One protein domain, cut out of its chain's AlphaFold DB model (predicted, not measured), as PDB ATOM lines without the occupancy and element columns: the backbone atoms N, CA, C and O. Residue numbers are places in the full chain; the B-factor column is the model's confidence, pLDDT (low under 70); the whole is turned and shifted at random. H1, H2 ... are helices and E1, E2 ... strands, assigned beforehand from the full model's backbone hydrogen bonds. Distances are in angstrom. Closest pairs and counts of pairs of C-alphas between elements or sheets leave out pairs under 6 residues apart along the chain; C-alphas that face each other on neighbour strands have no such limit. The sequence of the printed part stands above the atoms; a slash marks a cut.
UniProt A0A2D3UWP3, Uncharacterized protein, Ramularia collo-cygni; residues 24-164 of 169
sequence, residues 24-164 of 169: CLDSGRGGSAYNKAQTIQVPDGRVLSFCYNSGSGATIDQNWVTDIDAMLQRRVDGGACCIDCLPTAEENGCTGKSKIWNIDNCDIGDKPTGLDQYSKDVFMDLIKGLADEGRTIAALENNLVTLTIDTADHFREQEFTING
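Overview. This is residues 24 to 164 of the 169 residues of an uncharacterized protein of Ramularia collo-cygni (UniProt A0A2D3UWP3). One twisted sheet of six strands has two helices, H1 and H2, side by side and running opposite ways over one face, with no named helix on the other face. H2 covers the E1 and E2 part of the sheet, H1 the E5 and E4 part, and E3 turns off from E2 outside the sheet. The printed part has 141 residues, with two named helices and seven named strands in the order E1 E2 E3 H1 E4 E5 H2 E6 E7; the sheet runs E1 E2 E6 E7 E5 E4, all antiparallel. The class is mixed, with 69 residues, under half, in named elements. The whole is compact, with a radius of gyration of the C-alphas of 14.3 A and spans of 45 by 34 by 28 A.

Arrangement. E1, residues 36 to 41, and E2, residues 47 to 52, form a hairpin, with N 38 and O 50 within hydrogen-bond range at 3.0 A. E2 runs on into E3, residues 54 to 59, at 85 degrees; E3 pairs with no named strand. H1, residues 62 to 76, is on the sheet at a height of 9.7 A. E4, residues 82 to 84, and E5, residues 102 to 104, form a hairpin, with N 83 and O 103 3.1 A apart. H1 lies over E5 and only just over E4, where 3 of its C-alphas fall; its closest C-alphas to E4 are Met 71 and Ile 83, 6.4 A. H2, residues 117 to 132, lies on the same face at a height of 9.3 A, over E1 and E2, slantwise to the strands at 39 degrees to E1 on the local plane. Its closest C-alphas to E1 are Gln 38 and Leu 126, 6.4 A. H1 and H2 touch, closest at the C-alphas of Val 76 and Gln 117, 6.1 A, at a shallow tilt of 11 degrees, opposite ways. E6, residues 145 to 150, is antiparallel to E2, with N 49 and O 148 2.9 A apart. E7, residues 156 to 163, forms a hairpin with E6, with N 147 and O 160 2.8 A apart. E7 is staggered, pairing with E6 over 156 to 161 and with E5 over 161 to 163, where N 163 and O 102 are 3.0 A apart. E5, H2 and E6 make a split strand-helix-strand unit, two strands running the same way with E7 between them in the sheet, and its crossover is left-handed. In H1 and H2 every O i to N i+4 pair is within hydrogen-bond range.

Along the chain. E1 begins at C-alpha 36, (7.084, -2.779, 30.804), and measures 16.1 A; E2 measures 15.4 A and E3 10.3 A. H1 is 20.9 A long, E4 6.4 A and E5 6.6 A. H2 is 22.4 A long, E6 15.5 A, and E7, 19.6 A, ends at C-alpha 163, (12.495, 9.919, 40.887).

Size, cuts and confidence. The two C-alphas farthest apart are those of Glu 91 and Asp 153, 45.1 A. The printed part has no cut. The links E4 to E5, E5 to H2 and H2 to E6 are long. The mean pLDDT of the printed part is 80.8; residues 27 to 32, 78 to 79, 85 to 96, 106 to 113 and 141 to 143 are under 70.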
ATOM      1  N   CYS A  24       7.185   4.786  24.766       83.12
ATOM      2  CA  CYS A  24       8.161   4.430  25.791       83.12
ATOM      3  C   CYS A  24       8.736   3.010  25.656       83.12
ATOM      4  O   CYS A  24       9.848   2.776  26.121       83.12
ATOM      5  N   LEU A  25       8.037   2.079  24.998       85.12
ATOM      6  CA  LEU A  25       8.513   0.718  24.719       85.12
ATOM      7  C   LEU A  25       9.134   0.564  23.324       85.12
ATOM      8  O   LEU A  25       9.690  -0.494  23.022       85.12
ATOM      9  N   ASP A  26       9.046   1.582  22.466       80.88
ATOM     10  CA  ASP A  26       9.583   1.502  21.111       80.88
ATOM     11  C   ASP A  26      11.106   1.707  21.111       80.88
ATOM     12  O   ASP A  26      11.633   2.793  21.356       80.88
ATOM     13  N   SER A  27      11.842   0.636  20.820       60.53
ATOM     14  CA  SER A  27      13.303   0.645  20.735       60.53
ATOM     15  C   SER A  27      13.840   1.355  19.484       60.53
ATOM     16  O   SER A  27      15.038   1.656  19.428       60.53
ATOM     17  N   GLY A  28      12.976   1.675  18.509       54.47
ATOM     18  CA  GLY A  28      13.329   2.293  17.228       54.47
ATOM     19  C   GLY A  28      13.854   3.734  17.301       54.47
ATOM     20  O   GLY A  28      14.429   4.208  16.322       54.47
ATOM     21  N   ARG A  29      13.717   4.424  18.444       53.53
ATOM     22  CA  ARG A  29      14.195   5.810  18.656       53.53
ATOM     23  C   ARG A  29      15.476   5.948  19.498       53.53
ATOM     24  O   ARG A  29      15.825   7.066  19.857       53.53
ATOM     25  N   GLY A  30      16.210   4.861  19.767       46.00
ATOM     26  CA  GLY A  30      17.505   4.935  20.477       46.00
ATOM     27  C   GLY A  30      17.698   3.951  21.632       46.00
ATOM     28  O   GLY A  30      18.488   4.223  22.528       46.00
ATOM     29  N   GLY A  31      17.011   2.803  21.604       55.03
ATOM     30  CA  GLY A  31      16.957   1.870  22.729       55.03
ATOM     31  C   GLY A  31      15.884   2.299  23.727       55.03
ATOM     32  O   GLY A  31      15.867   3.436  24.187       55.03
ATOM     33  N   SER A  32      14.949   1.402  24.035       68.75
ATOM     34  CA  SER A  32      13.929   1.703  25.037       68.75
ATOM     35  C   SER A  32      14.552   1.626  26.432       68.75
ATOM     36  O   SER A  32      15.180   0.624  26.780       68.75
ATOM     37  N   ALA A  33      14.370   2.685  27.223       77.62
ATOM     38  CA  ALA A  33      14.762   2.719  28.630       77.62
ATOM     39  C   ALA A  33      13.834   1.873  29.524       77.62
ATOM     40  O   ALA A  33      14.158   1.667  30.689       77.62
ATOM     41  N   TYR A  34      12.709   1.366  28.995       87.69
ATOM     42  CA  TYR A  34      11.668   0.657  29.742       87.69
ATOM     43  C   TYR A  34      11.363  -0.710  29.124       87.69
ATOM     44  O   TYR A  34      11.373  -0.892  27.912       87.69
ATOM     45  N   ASN A  35      11.033  -1.701  29.946       89.75
ATOM     46  CA  ASN A  35      10.688  -3.046  29.466       89.75
ATOM     47  C   ASN A  35       9.238  -3.454  29.764       89.75
ATOM     48  O   ASN A  35       8.788  -4.525  29.337       89.75
ATOM     49  N   LYS A  36       8.499  -2.610  30.487       90.56
ATOM     50  CA  LYS A  36       7.084  -2.779  30.804       90.56
ATOM     51  C   LYS A  36       6.352  -1.450  30.700       90.56
ATOM     52  O   LYS A  36       6.906  -0.389  30.954       90.56
ATOM     53  N   ALA A  37       5.076  -1.542  30.351       91.25
ATOM     54  CA  ALA A  37       4.147  -0.440  30.477       91.25
ATOM     55  C   ALA A  37       2.760  -0.980  30.823       91.25
ATOM     56  O   ALA A  37       2.390  -2.073  30.382       91.25
ATOM     57  N   GLN A  38       1.998  -0.205  31.588       92.00
ATOM     58  CA  GLN A  38       0.545  -0.318  31.619       92.00
ATOM     59  C   GLN A  38      -0.024   0.877  30.871       92.00
ATOM     60  O   GLN A  38       0.431   1.997  31.082       92.00
ATOM     61  N   THR A  39      -0.971   0.636  29.970       91.81
ATOM     62  CA  THR A  39      -1.420   1.646  29.013       91.81
ATOM     63  C   THR A  39      -2.932   1.652  28.873       91.81
ATOM     64  O   THR A  39      -3.571   0.599  28.951       91.81
ATOM     65  N   ILE A  40      -3.493   2.837  28.658       92.38
ATOM     66  CA  ILE A  40      -4.895   3.059  28.317       92.38
ATOM     67  C   ILE A  40      -4.938   4.021  27.131       92.38
ATOM     68  O   ILE A  40      -4.370   5.111  27.176       92.38
ATOM     69  N   GLN A  41      -5.658   3.630  26.083       90.69
ATOM     70  CA  GLN A  41      -6.055   4.551  25.027       90.69
ATOM     71  C   GLN A  41      -7.362   5.235  25.433       90.69
ATOM     72  O   GLN A  41      -8.354   4.566  25.731       90.69
ATOM     73  N   VAL A  42      -7.361   6.564  25.454       89.69
ATOM     74  CA  VAL A  42      -8.524   7.375  25.832       89.69
ATOM     75  C   VAL A  42      -9.328   7.802  24.589       89.69
ATOM     76  O   VAL A  42      -8.808   7.747  23.472       89.69
ATOM     77  N   PRO A  43     -10.605   8.217  24.729       89.25
ATOM     78  CA  PRO A  43     -11.491   8.470  23.585       89.25
ATOM     79  C   PRO A  43     -11.019   9.542  22.595       89.25
ATOM     80  O   PRO A  43     -11.444   9.525  21.443       89.25
ATOM     81  N   ASP A  44     -10.162  10.470  23.027       87.38
ATOM     82  CA  ASP A  44      -9.577  11.503  22.162       87.38
ATOM     83  C   ASP A  44      -8.394  10.996  21.311       87.38
ATOM     84  O   ASP A  44      -7.837  11.744  20.510       87.38
ATOM     85  N   GLY A  45      -8.046   9.712  21.440       86.94
ATOM     86  CA  GLY A  45      -7.001   9.049  20.672       86.94
ATOM     87  C   GLY A  45      -5.625   9.065  21.331       86.94
ATOM     88  O   GLY A  45      -4.731   8.394  20.813       86.94
ATOM     89  N   ARG A  46      -5.443   9.767  22.459       89.75
ATOM     90  CA  ARG A  46      -4.190   9.717  23.224       89.75
ATOM     91  C   ARG A  46      -3.992   8.351  23.878       89.75
ATOM     92  O   ARG A  46      -4.947   7.653  24.231       89.75
ATOM     93  N   VAL A  47      -2.732   7.988  24.062       91.25
ATOM     94  CA  VAL A  47      -2.280   6.780  24.746       91.25
ATOM     95  C   VAL A  47      -1.546   7.215  26.010       91.25
ATOM     96  O   VAL A  47      -0.457   7.782  25.945       91.25
ATOM     97  N   LEU A  48      -2.158   6.966  27.165       93.25
ATOM     98  CA  LEU A  48      -1.583   7.280  28.469       93.25
ATOM     99  C   LEU A  48      -0.928   6.025  29.020       93.25
ATOM    100  O   LEU A  48      -1.560   4.967  29.078       93.25
ATOM    101  N   SER A  49       0.337   6.131  29.412       93.38
ATOM    102  CA  SER A  49       1.115   4.971  29.843       93.38
ATOM    103  C   SER A  49       1.896   5.241  31.118       93.38
ATOM    104  O   SER A  49       2.497   6.295  31.274       93.38
ATOM    105  N   PHE A  50       1.920   4.253  32.007       94.25
ATOM    106  CA  PHE A  50       2.883   4.154  33.097       94.25
ATOM    107  C   PHE A  50       3.983   3.188  32.651       94.25
ATOM    108  O   PHE A  50       3.749   1.977  32.563       94.25
ATOM    109  N   CYS A  51       5.150   3.722  32.309       91.81
ATOM    110  CA  CYS A  51       6.279   3.003  31.728       91.81
ATOM    111  C   CYS A  51       7.340   2.754  32.795       91.81
ATOM    112  O   CYS A  51       7.677   3.652  33.560       91.81
ATOM    113  N   TYR A  52       7.842   1.525  32.876       91.56
ATOM    114  CA  TYR A  52       8.744   1.126  33.947       91.56
ATOM    115  C   TYR A  52       9.629  -0.061  33.566       91.56
ATOM    116  O   TYR A  52       9.336  -0.827  32.645       91.56
ATOM    117  N   ASN A  53      10.703  -0.259  34.330       89.25
ATOM    118  CA  ASN A  53      11.437  -1.521  34.335       89.25
ATOM    119  C   ASN A  53      10.970  -2.421  35.474       89.25
ATOM    120  O   ASN A  53      10.986  -2.019  36.636       89.25
ATOM    121  N   SER A  54      10.604  -3.667  35.162       88.19
ATOM    122  CA  SER A  54      10.387  -4.675  36.203       88.19
ATOM    123  C   SER A  54      11.678  -4.897  36.992       88.19
ATOM    124  O   SER A  54      12.737  -5.076  36.387       88.19
ATOM    125  N   GLY A  55      11.591  -4.946  38.317       84.06
ATOM    126  CA  GLY A  55      12.759  -5.134  39.175       84.06
ATOM    127  C   GLY A  55      12.383  -5.519  40.600       84.06
ATOM    128  O   GLY A  55      11.227  -5.830  40.878       84.06
ATOM    129  N   SER A  56      13.367  -5.522  41.496       82.00
ATOM    130  CA  SER A  56      13.220  -5.889  42.913       82.00
ATOM    131  C   SER A  56      13.451  -4.705  43.866       82.00
ATOM    132  O   SER A  56      13.905  -4.913  44.988       82.00
ATOM    133  N   GLY A  57      13.236  -3.474  43.390       84.06
ATOM    134  CA  GLY A  57      13.493  -2.227  44.113       84.06
ATOM    135  C   GLY A  57      12.260  -1.725  44.861       84.06
ATOM    136  O   GLY A  57      11.991  -2.156  45.980       84.06
ATOM    137  N   ALA A  58      11.516  -0.796  44.256       85.44
ATOM    138  CA  ALA A  58      10.313  -0.227  44.865       85.44
ATOM    139  C   ALA A  58       9.084  -1.111  44.603       85.44
ATOM    140  O   ALA A  58       8.867  -1.577  43.483       85.44
ATOM    141  N   THR A  59       8.280  -1.342  45.642       89.50
ATOM    142  CA  THR A  59       6.944  -1.942  45.500       89.50
ATOM    143  C   THR A  59       5.941  -0.821  45.283       89.50
ATOM    144  O   THR A  59       5.918   0.125  46.068       89.50
ATOM    145  N   ILE A  60       5.124  -0.930  44.240       90.81
ATOM    146  CA  ILE A  60       3.997  -0.027  44.023       90.81
ATOM    147  C   ILE A  60       2.900  -0.453  45.000       90.81
ATOM    148  O   ILE A  60       2.432  -1.587  44.957       90.81
ATOM    149  N   ASP A  61       2.541   0.438  45.919       90.56
ATOM    150  CA  ASP A  61       1.588   0.194  47.003       90.56
ATOM    151  C   ASP A  61       0.652   1.402  47.217       90.56
ATOM    152  O   ASP A  61       0.615   2.352  46.433       90.56
ATOM    153  N   GLN A  62      -0.124   1.398  48.302       89.50
ATOM    154  CA  GLN A  62      -1.034   2.506  48.595       89.50
ATOM    155  C   GLN A  62      -0.308   3.820  48.950       89.50
ATOM    156  O   GLN A  62      -0.894   4.899  48.795       89.50
ATOM    157  N   ASN A  63       0.950   3.763  49.401       86.31
ATOM    158  CA  ASN A  63       1.748   4.971  49.612       86.31
ATOM    159  C   ASN A  63       2.086   5.596  48.255       86.31
ATOM    160  O   ASN A  63       1.841   6.783  48.080       86.31
ATOM    161  N   TRP A  64       2.513   4.791  47.271       88.88
ATOM    162  CA  TRP A  64       2.688   5.231  45.877       88.88
ATOM    163  C   TRP A  64       1.444   5.921  45.321       88.88
ATOM    164  O   TRP A  64       1.539   7.019  44.779       88.88
ATOM    165  N   VAL A  65       0.274   5.292  45.476       90.81
ATOM    166  CA  VAL A  65      -1.000   5.853  44.996       90.81
ATOM    167  C   VAL A  65      -1.264   7.217  45.630       90.81
ATOM    168  O   VAL A  65      -1.584   8.168  44.929       90.81
ATOM    169  N   THR A  66      -1.114   7.327  46.949       88.62
ATOM    170  CA  THR A  66      -1.377   8.577  47.681       88.62
ATOM    171  C   THR A  66      -0.416   9.689  47.260       88.62
ATOM    172  O   THR A  66      -0.812  10.836  47.059       88.62
ATOM    173  N   ASP A  67       0.853   9.332  47.112       86.19
ATOM    174  CA  ASP A  67       1.938  10.265  46.863       86.19
ATOM    175  C   ASP A  67       1.924  10.800  45.429       86.19
ATOM    176  O   ASP A  67       1.988  12.016  45.219       86.19
ATOM    177  N   ILE A  68       1.734   9.917  44.446       89.31
ATOM    178  CA  ILE A  68       1.599  10.328  43.047       89.31
ATOM    179  C   ILE A  68       0.312  11.132  42.842       89.31
ATOM    180  O   ILE A  68       0.362  12.151  42.159       89.31
ATOM    181  N   ASP A  69      -0.811  10.753  43.462       91.06
ATOM    182  CA  ASP A  69      -2.070  11.506  43.340       91.06
ATOM    183  C   ASP A  69      -1.889  12.970  43.743       91.06
ATOM    184  O   ASP A  69      -2.269  13.883  43.007       91.06
ATOM    185  N   ALA A  70      -1.236  13.202  44.880       86.56
ATOM    186  CA  ALA A  70      -0.988  14.544  45.374       86.56
ATOM    187  C   ALA A  70      -0.010  15.338  44.498       86.56
ATOM    188  O   ALA A  70      -0.242  16.520  44.232       86.56
ATOM    189  N   MET A  71       1.071  14.711  44.027       86.38
ATOM    190  CA  MET A  71       2.023  15.366  43.123       86.38
ATOM    191  C   MET A  71       1.375  15.722  41.781       86.38
ATOM    192  O   MET A  71       1.543  16.845  41.299       86.38
ATOM    193  N   LEU A  72       0.578  14.818  41.205       89.06
ATOM    194  CA  LEU A  72      -0.169  15.082  39.977       89.06
ATOM    195  C   LEU A  72      -1.267  16.129  40.196       89.06
ATOM    196  O   LEU A  72      -1.470  16.970  39.324       89.06
ATOM    197  N   GLN A  73      -1.935  16.161  41.354       88.81
ATOM    198  CA  GLN A  73      -2.919  17.212  41.649       88.81
ATOM    199  C   GLN A  73      -2.264  18.597  41.664       88.81
ATOM    200  O   GLN A  73      -2.793  19.532  41.072       88.81
ATOM    201  N   ARG A  74      -1.058  18.727  42.232       85.38
ATOM    202  CA  ARG A  74      -0.294  19.988  42.176       85.38
ATOM    203  C   ARG A  74       0.046  20.406  40.738       85.38
ATOM    204  O   ARG A  74       0.163  21.601  40.469       85.38
ATOM    205  N   ARG A  75       0.189  19.455  39.806       84.44
ATOM    206  CA  ARG A  75       0.336  19.756  38.371       84.44
ATOM    207  C   ARG A  75      -0.965  20.285  37.770       84.44
ATOM    208  O   ARG A  75      -0.902  21.261  37.026       84.44
ATOM    209  N   VAL A  76      -2.106  19.702  38.137       88.31
ATOM    210  CA  VAL A  76      -3.439  20.171  37.715       88.31
ATOM    211  C   VAL A  76      -3.728  21.587  38.224       88.31
ATOM    212  O   VAL A  76      -4.199  22.432  37.467       88.31
ATOM    213  N   ASP A  77      -3.389  21.877  39.479       85.44
ATOM    214  CA  ASP A  77      -3.777  23.124  40.150       85.44
ATOM    215  C   ASP A  77      -2.967  24.361  39.712       85.44
ATOM    216  O   ASP A  77      -3.332  25.491  40.041       85.44
ATOM    217  N   GLY A  78      -1.862  24.189  38.979       69.50
ATOM    218  CA  GLY A  78      -1.037  25.332  38.573       69.50
ATOM    219  C   GLY A  78       0.356  25.037  38.026       69.50
ATOM    220  O   GLY A  78       1.119  25.986  37.865       69.50
ATOM    221  N   GLY A  79       0.683  23.769  37.735       64.69
ATOM    222  CA  GLY A  79       1.847  23.352  36.947       64.69
ATOM    223  C   GLY A  79       3.176  23.976  37.377       64.69
ATOM    224  O   GLY A  79       3.684  24.860  36.694       64.69
ATOM    225  N   ALA A  80       3.771  23.520  38.480       70.69
ATOM    226  CA  ALA A  80       5.205  23.750  38.686       70.69
ATOM    227  C   ALA A  80       6.007  22.805  37.784       70.69
ATOM    228  O   ALA A  80       5.510  21.730  37.453       70.69
ATOM    229  N   CYS A  81       7.225  23.193  37.394       74.94
ATOM    230  CA  CYS A  81       8.079  22.379  36.521       74.94
ATOM    231  C   CYS A  81       8.484  21.054  37.138       74.94
ATOM    232  O   CYS A  81       8.512  20.030  36.465       74.94
ATOM    233  N   CYS A  82       8.728  21.102  38.434       78.06
ATOM    234  CA  CYS A  82       9.176  20.004  39.245       78.06
ATOM    235  C   CYS A  82       8.465  20.144  40.597       78.06
ATOM    236  O   CYS A  82       8.176  21.257  41.059       78.06
ATOM    237  N   ILE A  83       8.061  19.014  41.168       78.94
ATOM    238  CA  ILE A  83       7.323  18.961  42.427       78.94
ATOM    239  C   ILE A  83       8.154  18.163  43.420       78.94
ATOM    240  O   ILE A  83       8.085  16.936  43.435       78.94
ATOM    241  N   ASP A  84       8.893  18.880  44.259       74.62
ATOM    242  CA  ASP A  84       9.543  18.299  45.424       74.62
ATOM    243  C   ASP A  84       8.525  18.097  46.556       74.62
ATOM    244  O   ASP A  84       7.665  18.956  46.830       74.62
ATOM    245  N   CYS A  85       8.692  16.965  47.242       66.00
ATOM    246  CA  CYS A  85       8.086  16.623  48.526       66.00
ATOM    247  C   CYS A  85       6.580  16.296  48.516       66.00
ATOM    248  O   CYS A  85       5.747  16.899  47.831       66.00
ATOM    249  N   LEU A  86       6.247  15.303  49.345       65.81
ATOM    250  CA  LEU A  86       4.957  14.621  49.423       65.81
ATOM    251  C   LEU A  86       4.108  15.091  50.612       65.81
ATOM    252  O   LEU A  86       4.665  15.510  51.624       65.81
ATOM    253  N   PRO A  87       2.769  14.936  50.572       53.59
ATOM    254  CA  PRO A  87       1.918  15.152  51.748       53.59
ATOM    255  C   PRO A  87       2.177  14.144  52.875       53.59
ATOM    256  O   PRO A  87       1.868  14.435  54.027       53.59
ATOM    257  N   THR A  88       2.710  12.959  52.551       52.75
ATOM    258  CA  THR A  88       3.073  11.915  53.526       52.75
ATOM    259  C   THR A  88       4.528  12.002  53.995       52.75
ATOM    260  O   THR A  88       4.980  11.116  54.723       52.75
ATOM    261  N   ALA A  89       5.269  13.039  53.579       51.91
ATOM    262  CA  ALA A  89       6.665  13.217  53.959       51.91
ATOM    263  C   ALA A  89       6.803  13.247  55.489       51.91
ATOM    264  O   ALA A  89       6.105  13.996  56.177       51.91
ATOM    265  N   GLU A  90       7.696  12.412  56.024       50.09
ATOM    266  CA  GLU A  90       8.078  12.519  57.430       50.09
ATOM    267  C   GLU A  90       8.812  13.848  57.670       50.09
ATOM    268  O   GLU A  90       9.404  14.433  56.764       50.09
ATOM    269  N   GLU A  91       8.793  14.315  58.919       44.53
ATOM    270  CA  GLU A  91       9.243  15.647  59.360       44.53
ATOM    271  C   GLU A  91      10.704  16.006  58.980       44.53
ATOM    272  O   GLU A  91      11.094  17.163  59.099       44.53
ATOM    273  N   ASN A  92      11.509  15.044  58.500       40.25
ATOM    274  CA  ASN A  92      12.947  15.189  58.232       40.25
ATOM    275  C   ASN A  92      13.412  14.768  56.819       40.25
ATOM    276  O   ASN A  92      14.613  14.585  56.613       40.25
ATOM    277  N   GLY A  93      12.522  14.616  55.835       47.47
ATOM    278  CA  GLY A  93      12.964  14.374  54.458       47.47
ATOM    279  C   GLY A  93      11.837  14.041  53.492       47.47
ATOM    280  O   GLY A  93      10.837  13.436  53.865       47.47
ATOM    281  N   CYS A  94      12.022  14.391  52.220       52.44
ATOM    282  CA  CYS A  94      11.020  14.221  51.163       52.44
ATOM    283  C   CYS A  94      10.856  12.767  50.686       52.44
ATOM    284  O   CYS A  94      10.297  12.533  49.622       52.44
ATOM    285  N   THR A  95      11.269  11.788  51.501       53.12
ATOM    286  CA  THR A  95      10.930  10.377  51.307       53.12
ATOM    287  C   THR A  95       9.765   9.997  52.218       53.12
ATOM    288  O   THR A  95       9.926   9.677  53.395       53.12
ATOM    289  N   GLY A  96       8.559  10.002  51.651       60.59
ATOM    290  CA  GLY A  96       7.456   9.225  52.210       60.59
ATOM    291  C   GLY A  96       7.747   7.721  52.110       60.59
ATOM    292  O   GLY A  96       8.740   7.275  51.519       60.59
ATOM    293  N   LYS A  97       6.852   6.887  52.646       73.06
ATOM    294  CA  LYS A  97       6.975   5.416  52.568       73.06
ATOM    295  C   LYS A  97       7.008   4.873  51.129       73.06
ATOM    296  O   LYS A  97       7.460   3.748  50.936       73.06
ATOM    297  N   SER A  98       6.594   5.669  50.140       77.38
ATOM    298  CA  SER A  98       6.631   5.337  48.710       77.38
ATOM    299  C   SER A  98       8.032   5.306  48.091       77.38
ATOM    300  O   SER A  98       8.184   4.738  47.014       77.38
ATOM    301  N   LYS A  99       9.064   5.875  48.736       78.50
ATOM    302  CA  LYS A  99      10.406   6.053  48.134       78.50
ATOM    303  C   LYS A  99      10.412   6.939  46.881       78.50
ATOM    304  O   LYS A  99      11.358   6.863  46.109       78.50
ATOM    305  N   ILE A 100       9.376   7.753  46.684       82.25
ATOM    306  CA  ILE A 100       9.330   8.792  45.654       82.25
ATOM    307  C   ILE A 100       9.837  10.091  46.277       82.25
ATOM    308  O   ILE A 100       9.441  10.436  47.389       82.25
ATOM    309  N   TRP A 101      10.700  10.796  45.555       79.81
ATOM    310  CA  TRP A 101      11.272  12.076  45.952       79.81
ATOM    311  C   TRP A 101      10.605  13.244  45.220       79.81
ATOM    312  O   TRP A 101      10.092  14.167  45.860       79.81
ATOM    313  N   ASN A 102      10.556  13.180  43.886       80.88
ATOM    314  CA  ASN A 102       9.926  14.204  43.056       80.88
ATOM    315  C   ASN A 102       9.332  13.645  41.755       80.88
ATOM    316  O   ASN A 102       9.567  12.493  41.372       80.88
ATOM    317  N   ILE A 103       8.533  14.495  41.104       84.62
ATOM    318  CA  ILE A 103       8.063  14.301  39.731       84.62
ATOM    319  C   ILE A 103       8.445  15.517  38.889       84.62
ATOM    320  O   ILE A 103       8.055  16.643  39.230       84.62
ATOM    321  N   ASP A 104       9.112  15.283  37.759       83.88
ATOM    322  CA  ASP A 104       9.586  16.303  36.811       83.88
ATOM    323  C   ASP A 104       8.950  16.139  35.414       83.88
ATOM    324  O   ASP A 104       8.689  15.022  34.983       83.88
ATOM    325  N   ASN A 105       8.663  17.248  34.730       81.69
ATOM    326  CA  ASN A 105       8.170  17.320  33.343       81.69
ATOM    327  C   ASN A 105       8.623  18.655  32.718       81.69
ATOM    328  O   ASN A 105       7.801  19.438  32.243       81.69
ATOM    329  N   CYS A 106       9.908  18.999  32.834       68.31
ATOM    330  CA  CYS A 106      10.464  20.186  32.191       68.31
ATOM    331  C   CYS A 106      11.859  19.949  31.614       68.31
ATOM    332  O   CYS A 106      12.723  19.365  32.258       68.31
ATOM    333  N   ASP A 107      12.094  20.537  30.441       62.00
ATOM    334  CA  ASP A 107      13.433  20.914  30.003       62.00
ATOM    335  C   ASP A 107      13.825  22.254  30.664       62.00
ATOM    336  O   ASP A 107      12.974  23.096  30.973       62.00
ATOM    337  N   ILE A 108      15.123  22.471  30.913       50.06
ATOM    338  CA  ILE A 108      15.618  23.681  31.595       50.06
ATOM    339  C   ILE A 108      15.167  24.944  30.839       50.06
ATOM    340  O   ILE A 108      15.661  25.241  29.753       50.06
ATOM    341  N   GLY A 109      14.294  25.738  31.471       47.53
ATOM    342  CA  GLY A 109      13.835  27.037  30.964       47.53
ATOM    343  C   GLY A 109      12.447  27.038  30.318       47.53
ATOM    344  O   GLY A 109      11.943  28.123  30.017       47.53
ATOM    345  N   ASP A 110      11.811  25.876  30.163       56.22
ATOM    346  CA  ASP A 110      10.468  25.783  29.599       56.22
ATOM    347  C   ASP A 110       9.369  25.924  30.655       56.22
ATOM    348  O   ASP A 110       9.525  25.610  31.836       56.22
ATOM    349  N   LYS A 111       8.217  26.443  30.218       58.84
ATOM    350  CA  LYS A 111       7.008  26.462  31.041       58.84
ATOM    351  C   LYS A 111       6.394  25.058  31.001       58.84
ATOM    352  O   LYS A 111       6.131  24.578  29.898       58.84
ATOM    353  N   PRO A 112       6.085  24.440  32.151       61.59
ATOM    354  CA  PRO A 112       5.524  23.098  32.167       61.59
ATOM    355  C   PRO A 112       4.185  23.081  31.441       61.59
ATOM    356  O   PRO A 112       3.345  23.977  31.617       61.59
ATOM    357  N   THR A 113       3.966  22.037  30.649       69.12
ATOM    358  CA  THR A 113       2.632  21.722  30.145       69.12
ATOM    359  C   THR A 113       1.766  21.328  31.343       69.12
ATOM    360  O   THR A 113       2.163  20.524  32.186       69.12
ATOM    361  N   GLY A 114       0.602  21.965  31.484       74.62
ATOM    362  CA  GLY A 114      -0.335  21.620  32.552       74.62
ATOM    363  C   GLY A 114      -0.882  20.207  32.349       74.62
ATOM    364  O   GLY A 114      -1.143  19.805  31.216       74.62
ATOM    365  N   LEU A 115      -1.090  19.480  33.446       88.75
ATOM    366  CA  LEU A 115      -1.817  18.213  33.434       88.75
ATOM    367  C   LEU A 115      -3.305  18.509  33.624       88.75
ATOM    368  O   LEU A 115      -3.673  19.214  34.559       88.75
ATOM    369  N   ASP A 116      -4.173  17.988  32.765       91.44
ATOM    370  CA  ASP A 116      -5.612  18.093  32.989       91.44
ATOM    371  C   ASP A 116      -6.108  17.024  33.980       91.44
ATOM    372  O   ASP A 116      -5.504  15.960  34.142       91.44
ATOM    373  N   GLN A 117      -7.238  17.302  34.639       94.50
ATOM    374  CA  GLN A 117      -7.802  16.408  35.654       94.50
ATOM    375  C   GLN A 117      -8.126  15.011  35.103       94.50
ATOM    376  O   GLN A 117      -7.934  14.022  35.802       94.50
ATOM    377  N   TYR A 118      -8.584  14.911  33.851       94.88
ATOM    378  CA  TYR A 118      -8.946  13.626  33.260       94.88
ATOM    379  C   TYR A 118      -7.707  12.750  33.035       94.88
ATOM    380  O   TYR A 118      -7.702  11.583  33.422       94.88
ATOM    381  N   SER A 119      -6.633  13.319  32.484       94.12
ATOM    382  CA  SER A 119      -5.361  12.608  32.307       94.12
ATOM    383  C   SER A 119      -4.767  12.157  33.646       94.12
ATOM    384  O   SER A 119      -4.279  11.032  33.750       94.12
ATOM    385  N   LYS A 120      -4.868  12.991  34.693       94.69
ATOM    386  CA  LYS A 120      -4.502  12.599  36.063       94.69
ATOM    387  C   LYS A 120      -5.285  11.368  36.521       94.69
ATOM    388  O   LYS A 120      -4.676  10.413  36.992       94.69
ATOM    389  N   ASP A 121      -6.608  11.385  36.395       96.94
ATOM    390  CA  ASP A 121      -7.454  10.297  36.894       96.94
ATOM    391  C   ASP A 121      -7.131   8.969  36.183       96.94
ATOM    392  O   ASP A 121      -7.011   7.931  36.836       96.94
ATOM    393  N   VAL A 122      -6.867   9.009  34.871       96.50
ATOM    394  CA  VAL A 122      -6.428   7.836  34.094       96.50
ATOM    395  C   VAL A 122      -5.068   7.317  34.569       96.50
ATOM    396  O   VAL A 122      -4.904   6.110  34.753       96.50
ATOM    397  N   PHE A 123      -4.093   8.199  34.809       96.38
ATOM    398  CA  PHE A 123      -2.811   7.789  35.386       96.38
ATOM    399  C   PHE A 123      -2.981   7.141  36.760       96.38
ATOM    400  O   PHE A 123      -2.356   6.115  37.038       96.38
ATOM    401  N   MET A 124      -3.861   7.685  37.600       96.88
ATOM    402  CA  MET A 124      -4.128   7.104  38.910       96.88
ATOM    403  C   MET A 124      -4.769   5.721  38.822       96.88
ATOM    404  O   MET A 124      -4.441   4.860  39.637       96.88
ATOM    405  N   ASP A 125      -5.634   5.469  37.843       96.62
ATOM    406  CA  ASP A 125      -6.225   4.146  37.633       96.62
ATOM    407  C   ASP A 125      -5.190   3.106  37.179       96.62
ATOM    408  O   ASP A 125      -5.217   1.967  37.653       96.62
ATOM    409  N   LEU A 126      -4.223   3.499  36.341       95.50
ATOM    410  CA  LEU A 126      -3.079   2.646  35.990       95.50
ATOM    411  C   LEU A 126      -2.272   2.264  37.241       95.50
ATOM    412  O   LEU A 126      -2.039   1.083  37.495       95.50
ATOM    413  N   ILE A 127      -1.886   3.253  38.053       94.69
ATOM    414  CA  ILE A 127      -1.043   3.040  39.242       94.69
ATOM    415  C   ILE A 127      -1.761   2.178  40.286       94.69
ATOM    416  O   ILE A 127      -1.144   1.276  40.851       94.69
ATOM    417  N   LYS A 128      -3.061   2.407  40.520       95.56
ATOM    418  CA  LYS A 128      -3.873   1.575  41.426       95.56
ATOM    419  C   LYS A 128      -3.898   0.117  40.978       95.56
ATOM    420  O   LYS A 128      -3.697  -0.762  41.806       95.56
ATOM    421  N   GLY A 129      -4.059  -0.141  39.678       94.31
ATOM    422  CA  GLY A 129      -4.001  -1.502  39.140       94.31
ATOM    423  C   GLY A 129      -2.671  -2.201  39.445       94.31
ATOM    424  O   GLY A 129      -2.664  -3.347  39.890       94.31
ATOM    425  N   LEU A 130      -1.540  -1.502  39.290       93.12
ATOM    426  CA  LEU A 130      -0.224  -2.045  39.657       93.12
ATOM    427  C   LEU A 130      -0.072  -2.257  41.168       93.12
ATOM    428  O   LEU A 130       0.571  -3.225  41.581       93.12
ATOM    429  N   ALA A 131      -0.634  -1.360  41.979       93.38
ATOM    430  CA  ALA A 131      -0.594  -1.459  43.433       93.38
ATOM    431  C   ALA A 131      -1.379  -2.674  43.943       93.38
ATOM    432  O   ALA A 131      -0.873  -3.435  44.768       93.38
ATOM    433  N   ASP A 132      -2.576  -2.905  43.400       94.00
ATOM    434  CA  ASP A 132      -3.424  -4.054  43.736       94.00
ATOM    435  C   ASP A 132      -2.755  -5.389  43.366       94.00
ATOM    436  O   ASP A 132      -2.924  -6.400  44.050       94.00
ATOM    437  N   GLU A 133      -1.941  -5.390  42.307       90.94
ATOM    438  CA  GLU A 133      -1.123  -6.532  41.889       90.94
ATOM    439  C   GLU A 133       0.191  -6.684  42.681       90.94
ATOM    440  O   GLU A 133       0.924  -7.656  42.467       90.94
ATOM    441  N   GLY A 134       0.523  -5.744  43.574       88.19
ATOM    442  CA  GLY A 134       1.767  -5.747  44.350       88.19
ATOM    443  C   GLY A 134       3.022  -5.700  43.475       88.19
ATOM    444  O   GLY A 134       4.005  -6.395  43.748       88.19
ATOM    445  N   ARG A 135       2.983  -4.941  42.372       91.44
ATOM    446  CA  ARG A 135       4.063  -4.918  41.375       91.44
ATOM    447  C   ARG A 135       5.331  -4.294  41.941       91.44
ATOM    448  O   ARG A 135       5.299  -3.244  42.577       91.44
ATOM    449  N   THR A 136       6.469  -4.905  41.622       90.31
ATOM    450  CA  THR A 136       7.790  -4.370  41.951       90.31
ATOM    451  C   THR A 136       8.510  -3.872  40.702       90.31
ATOM    452  O   THR A 136       8.501  -4.506  39.638       90.31
ATOM    453  N   ILE A 137       9.158  -2.725  40.841       89.88
ATOM    454  CA  ILE A 137       9.907  -2.053  39.783       89.88
ATOM    455  C   ILE A 137      11.386  -1.944  40.161       89.88
ATOM    456  O   ILE A 137      11.782  -2.234  41.294       89.88
ATOM    457  N   ALA A 138      12.234  -1.581  39.203       88.75
ATOM    458  CA  ALA A 138      13.639  -1.296  39.470       88.75
ATOM    459  C   ALA A 138      13.804  -0.143  40.483       88.75
ATOM    460  O   ALA A 138      12.882   0.640  40.709       88.75
ATOM    461  N   ALA A 139      14.969  -0.069  41.132       81.19
ATOM    462  CA  ALA A 139      15.253   0.990  42.095       81.19
ATOM    463  C   ALA A 139      15.188   2.371  41.419       81.19
ATOM    464  O   ALA A 139      15.704   2.555  40.316       81.19
ATOM    465  N   LEU A 140      14.547   3.327  42.093       79.06
ATOM    466  CA  LEU A 140      14.285   4.665  41.559       79.06
ATOM    467  C   LEU A 140      15.512   5.595  41.555       79.06
ATOM    468  O   LEU A 140      15.451   6.671  40.978       79.06
ATOM    469  N   GLU A 141      16.621   5.180  42.163       67.94
ATOM    470  CA  GLU A 141      17.884   5.934  42.246       67.94
ATOM    471  C   GLU A 141      18.600   6.124  40.887       67.94
ATOM    472  O   GLU A 141      19.558   6.879  40.805       67.94
ATOM    473  N   ASN A 142      18.151   5.447  39.818       63.88
ATOM    474  CA  ASN A 142      18.761   5.491  38.476       63.88
ATOM    475  C   ASN A 142      17.735   5.713  37.332       63.88
ATOM    476  O   ASN A 142      17.959   5.247  36.217       63.88
ATOM    477  N   ASN A 143      16.610   6.384  37.612       66.44
ATOM    478  CA  ASN A 143      15.532   6.779  36.679       66.44
ATOM    479  C   ASN A 143      15.030   5.697  35.716       66.44
ATOM    480  O   ASN A 143      15.475   5.577  34.578       66.44
ATOM    481  N   LEU A 144      14.018   4.942  36.147       70.62
ATOM    482  CA  LEU A 144      13.447   3.855  35.345       70.62
ATOM    483  C   LEU A 144      11.914   3.817  35.375       70.62
ATOM    484  O   LEU A 144      11.340   2.750  35.135       70.62
ATOM    485  N   VAL A 145      11.262   4.959  35.647       88.88
ATOM    486  CA  VAL A 145       9.796   5.095  35.632       88.88
ATOM    487  C   VAL A 145       9.344   6.448  35.085       88.88
ATOM    488  O   VAL A 145       9.780   7.489  35.578       88.88
ATOM    489  N   THR A 146       8.397   6.433  34.145       90.81
ATOM    490  CA  THR A 146       7.712   7.640  33.660       90.81
ATOM    491  C   THR A 146       6.216   7.425  33.451       90.81
ATOM    492  O   THR A 146       5.743   6.318  33.184       90.81
ATOM    493  N   LEU A 147       5.463   8.519  33.533       92.69
ATOM    494  CA  LEU A 147       4.119   8.642  32.982       92.69
ATOM    495  C   LEU A 147       4.223   9.351  31.632       92.69
ATOM    496  O   LEU A 147       4.796  10.435  31.559       92.69
ATOM    497  N   THR A 148       3.664   8.782  30.571       91.75
ATOM    498  CA  THR A 148       3.706   9.390  29.236       91.75
ATOM    499  C   THR A 148       2.309   9.614  28.687       91.75
ATOM    500  O   THR A 148       1.397   8.815  28.914       91.75
ATOM    501  N   ILE A 149       2.158  10.708  27.945       91.44
ATOM    502  CA  ILE A 149       0.998  10.983  27.101       91.44
ATOM    503  C   ILE A 149       1.509  10.990  25.667       91.44
ATOM    504  O   ILE A 149       2.237  11.899  25.267       91.44
ATOM    505  N   ASP A 150       1.153   9.958  24.911       88.56
ATOM    506  CA  ASP A 150       1.478   9.855  23.495       88.56
ATOM    507  C   ASP A 150       0.223  10.150  22.656       88.56
ATOM    508  O   ASP A 150      -0.905   9.827  23.035       88.56
ATOM    509  N   THR A 151       0.404  10.765  21.498       86.62
ATOM    510  CA  THR A 151      -0.654  11.005  20.512       86.62
ATOM    511  C   THR A 151      -0.871   9.775  19.623       86.62
ATOM    512  O   THR A 151      -0.037   8.868  19.548       86.62
ATOM    513  N   ALA A 152      -1.987   9.749  18.889       78.62
ATOM    514  CA  ALA A 152      -2.341   8.640  17.994       78.62
ATOM    515  C   ALA A 152      -1.326   8.389  16.852       78.62
ATOM    516  O   ALA A 152      -1.293   7.302  16.272       78.62
ATOM    517  N   ASP A 153      -0.504   9.385  16.512       79.75
ATOM    518  CA  ASP A 153       0.582   9.304  15.529       79.75
ATOM    519  C   ASP A 153       1.945   8.930  16.145       79.75
ATOM    520  O   ASP A 153       2.972   9.038  15.476       79.75
ATOM    521  N   HIS A 154       1.962   8.435  17.390       75.81
ATOM    522  CA  HIS A 154       3.166   8.005  18.111       75.81
ATOM    523  C   HIS A 154       4.164   9.134  18.409       75.81
ATOM    524  O   HIS A 154       5.385   8.919  18.464       75.81
ATOM    525  N   PHE A 155       3.671  10.358  18.591       81.25
ATOM    526  CA  PHE A 155       4.468  11.452  19.125       81.25
ATOM    527  C   PHE A 155       4.249  11.563  20.635       81.25
ATOM    528  O   PHE A 155       3.132  11.409  21.118       81.25
ATOM    529  N   ARG A 156       5.320  11.809  21.396       86.19
ATOM    530  CA  ARG A 156       5.189  12.026  22.835       86.19
ATOM    531  C   ARG A 156       4.836  13.476  23.087       86.19
ATOM    532  O   ARG A 156       5.658  14.353  22.847       86.19
ATOM    533  N   GLU A 157       3.624  13.706  23.566       84.69
ATOM    534  CA  GLU A 157       3.148  15.037  23.921       84.69
ATOM    535  C   GLU A 157       3.717  15.479  25.271       84.69
ATOM    536  O   GLU A 157       4.117  16.630  25.413       84.69
ATOM    537  N   GLN A 158       3.751  14.572  26.258       88.06
ATOM    538  CA  GLN A 158       4.202  14.870  27.622       88.06
ATOM    539  C   GLN A 158       4.885  13.659  28.274       88.06
ATOM    540  O   GLN A 158       4.508  12.509  28.018       88.06
ATOM    541  N   GLU A 159       5.856  13.918  29.154       88.38
ATOM    542  CA  GLU A 159       6.517  12.919  30.003       88.38
ATOM    543  C   GLU A 159       6.664  13.446  31.430       88.38
ATOM    544  O   GLU A 159       7.237  14.508  31.637       88.38
ATOM    545  N   PHE A 160       6.190  12.689  32.419       89.06
ATOM    546  CA  PHE A 160       6.438  12.964  33.828       89.06
ATOM    547  C   PHE A 160       7.359  11.883  34.397       89.06
ATOM    548  O   PHE A 160       6.960  10.722  34.524       89.06
ATOM    549  N   THR A 161       8.582  12.260  34.744       88.06
ATOM    550  CA  THR A 161       9.596  11.378  35.329       88.06
ATOM    551  C   THR A 161       9.411  11.293  36.831       88.06
ATOM    552  O   THR A 161       9.253  12.318  37.485       88.06
ATOM    553  N   ILE A 162       9.420  10.073  37.374       88.25
ATOM    554  CA  ILE A 162       9.266   9.809  38.810       88.25
ATOM    555  C   ILE A 162      10.620   9.371  39.372       88.25
ATOM    556  O   ILE A 162      11.143   8.326  38.976       88.25
ATOM    557  N   ASN A 163      11.157  10.134  40.325       83.81
ATOM    558  CA  ASN A 163      12.495   9.919  40.887       83.81
ATOM    559  C   ASN A 163      12.412   9.529  42.367       83.81
ATOM    560  O   ASN A 163      11.460   9.911  43.048       83.81
ATOM    561  N   GLY A 164      13.390   8.771  42.877       77.50
ATOM    562  CA  GLY A 164      13.336   8.236  44.247       77.50
ATOM    563  C   GLY A 164      14.411   8.687  45.227       77.50
ATOM    564  O   GLY A 164      14.193   8.545  46.428       77.50
TER     565      GLY A 164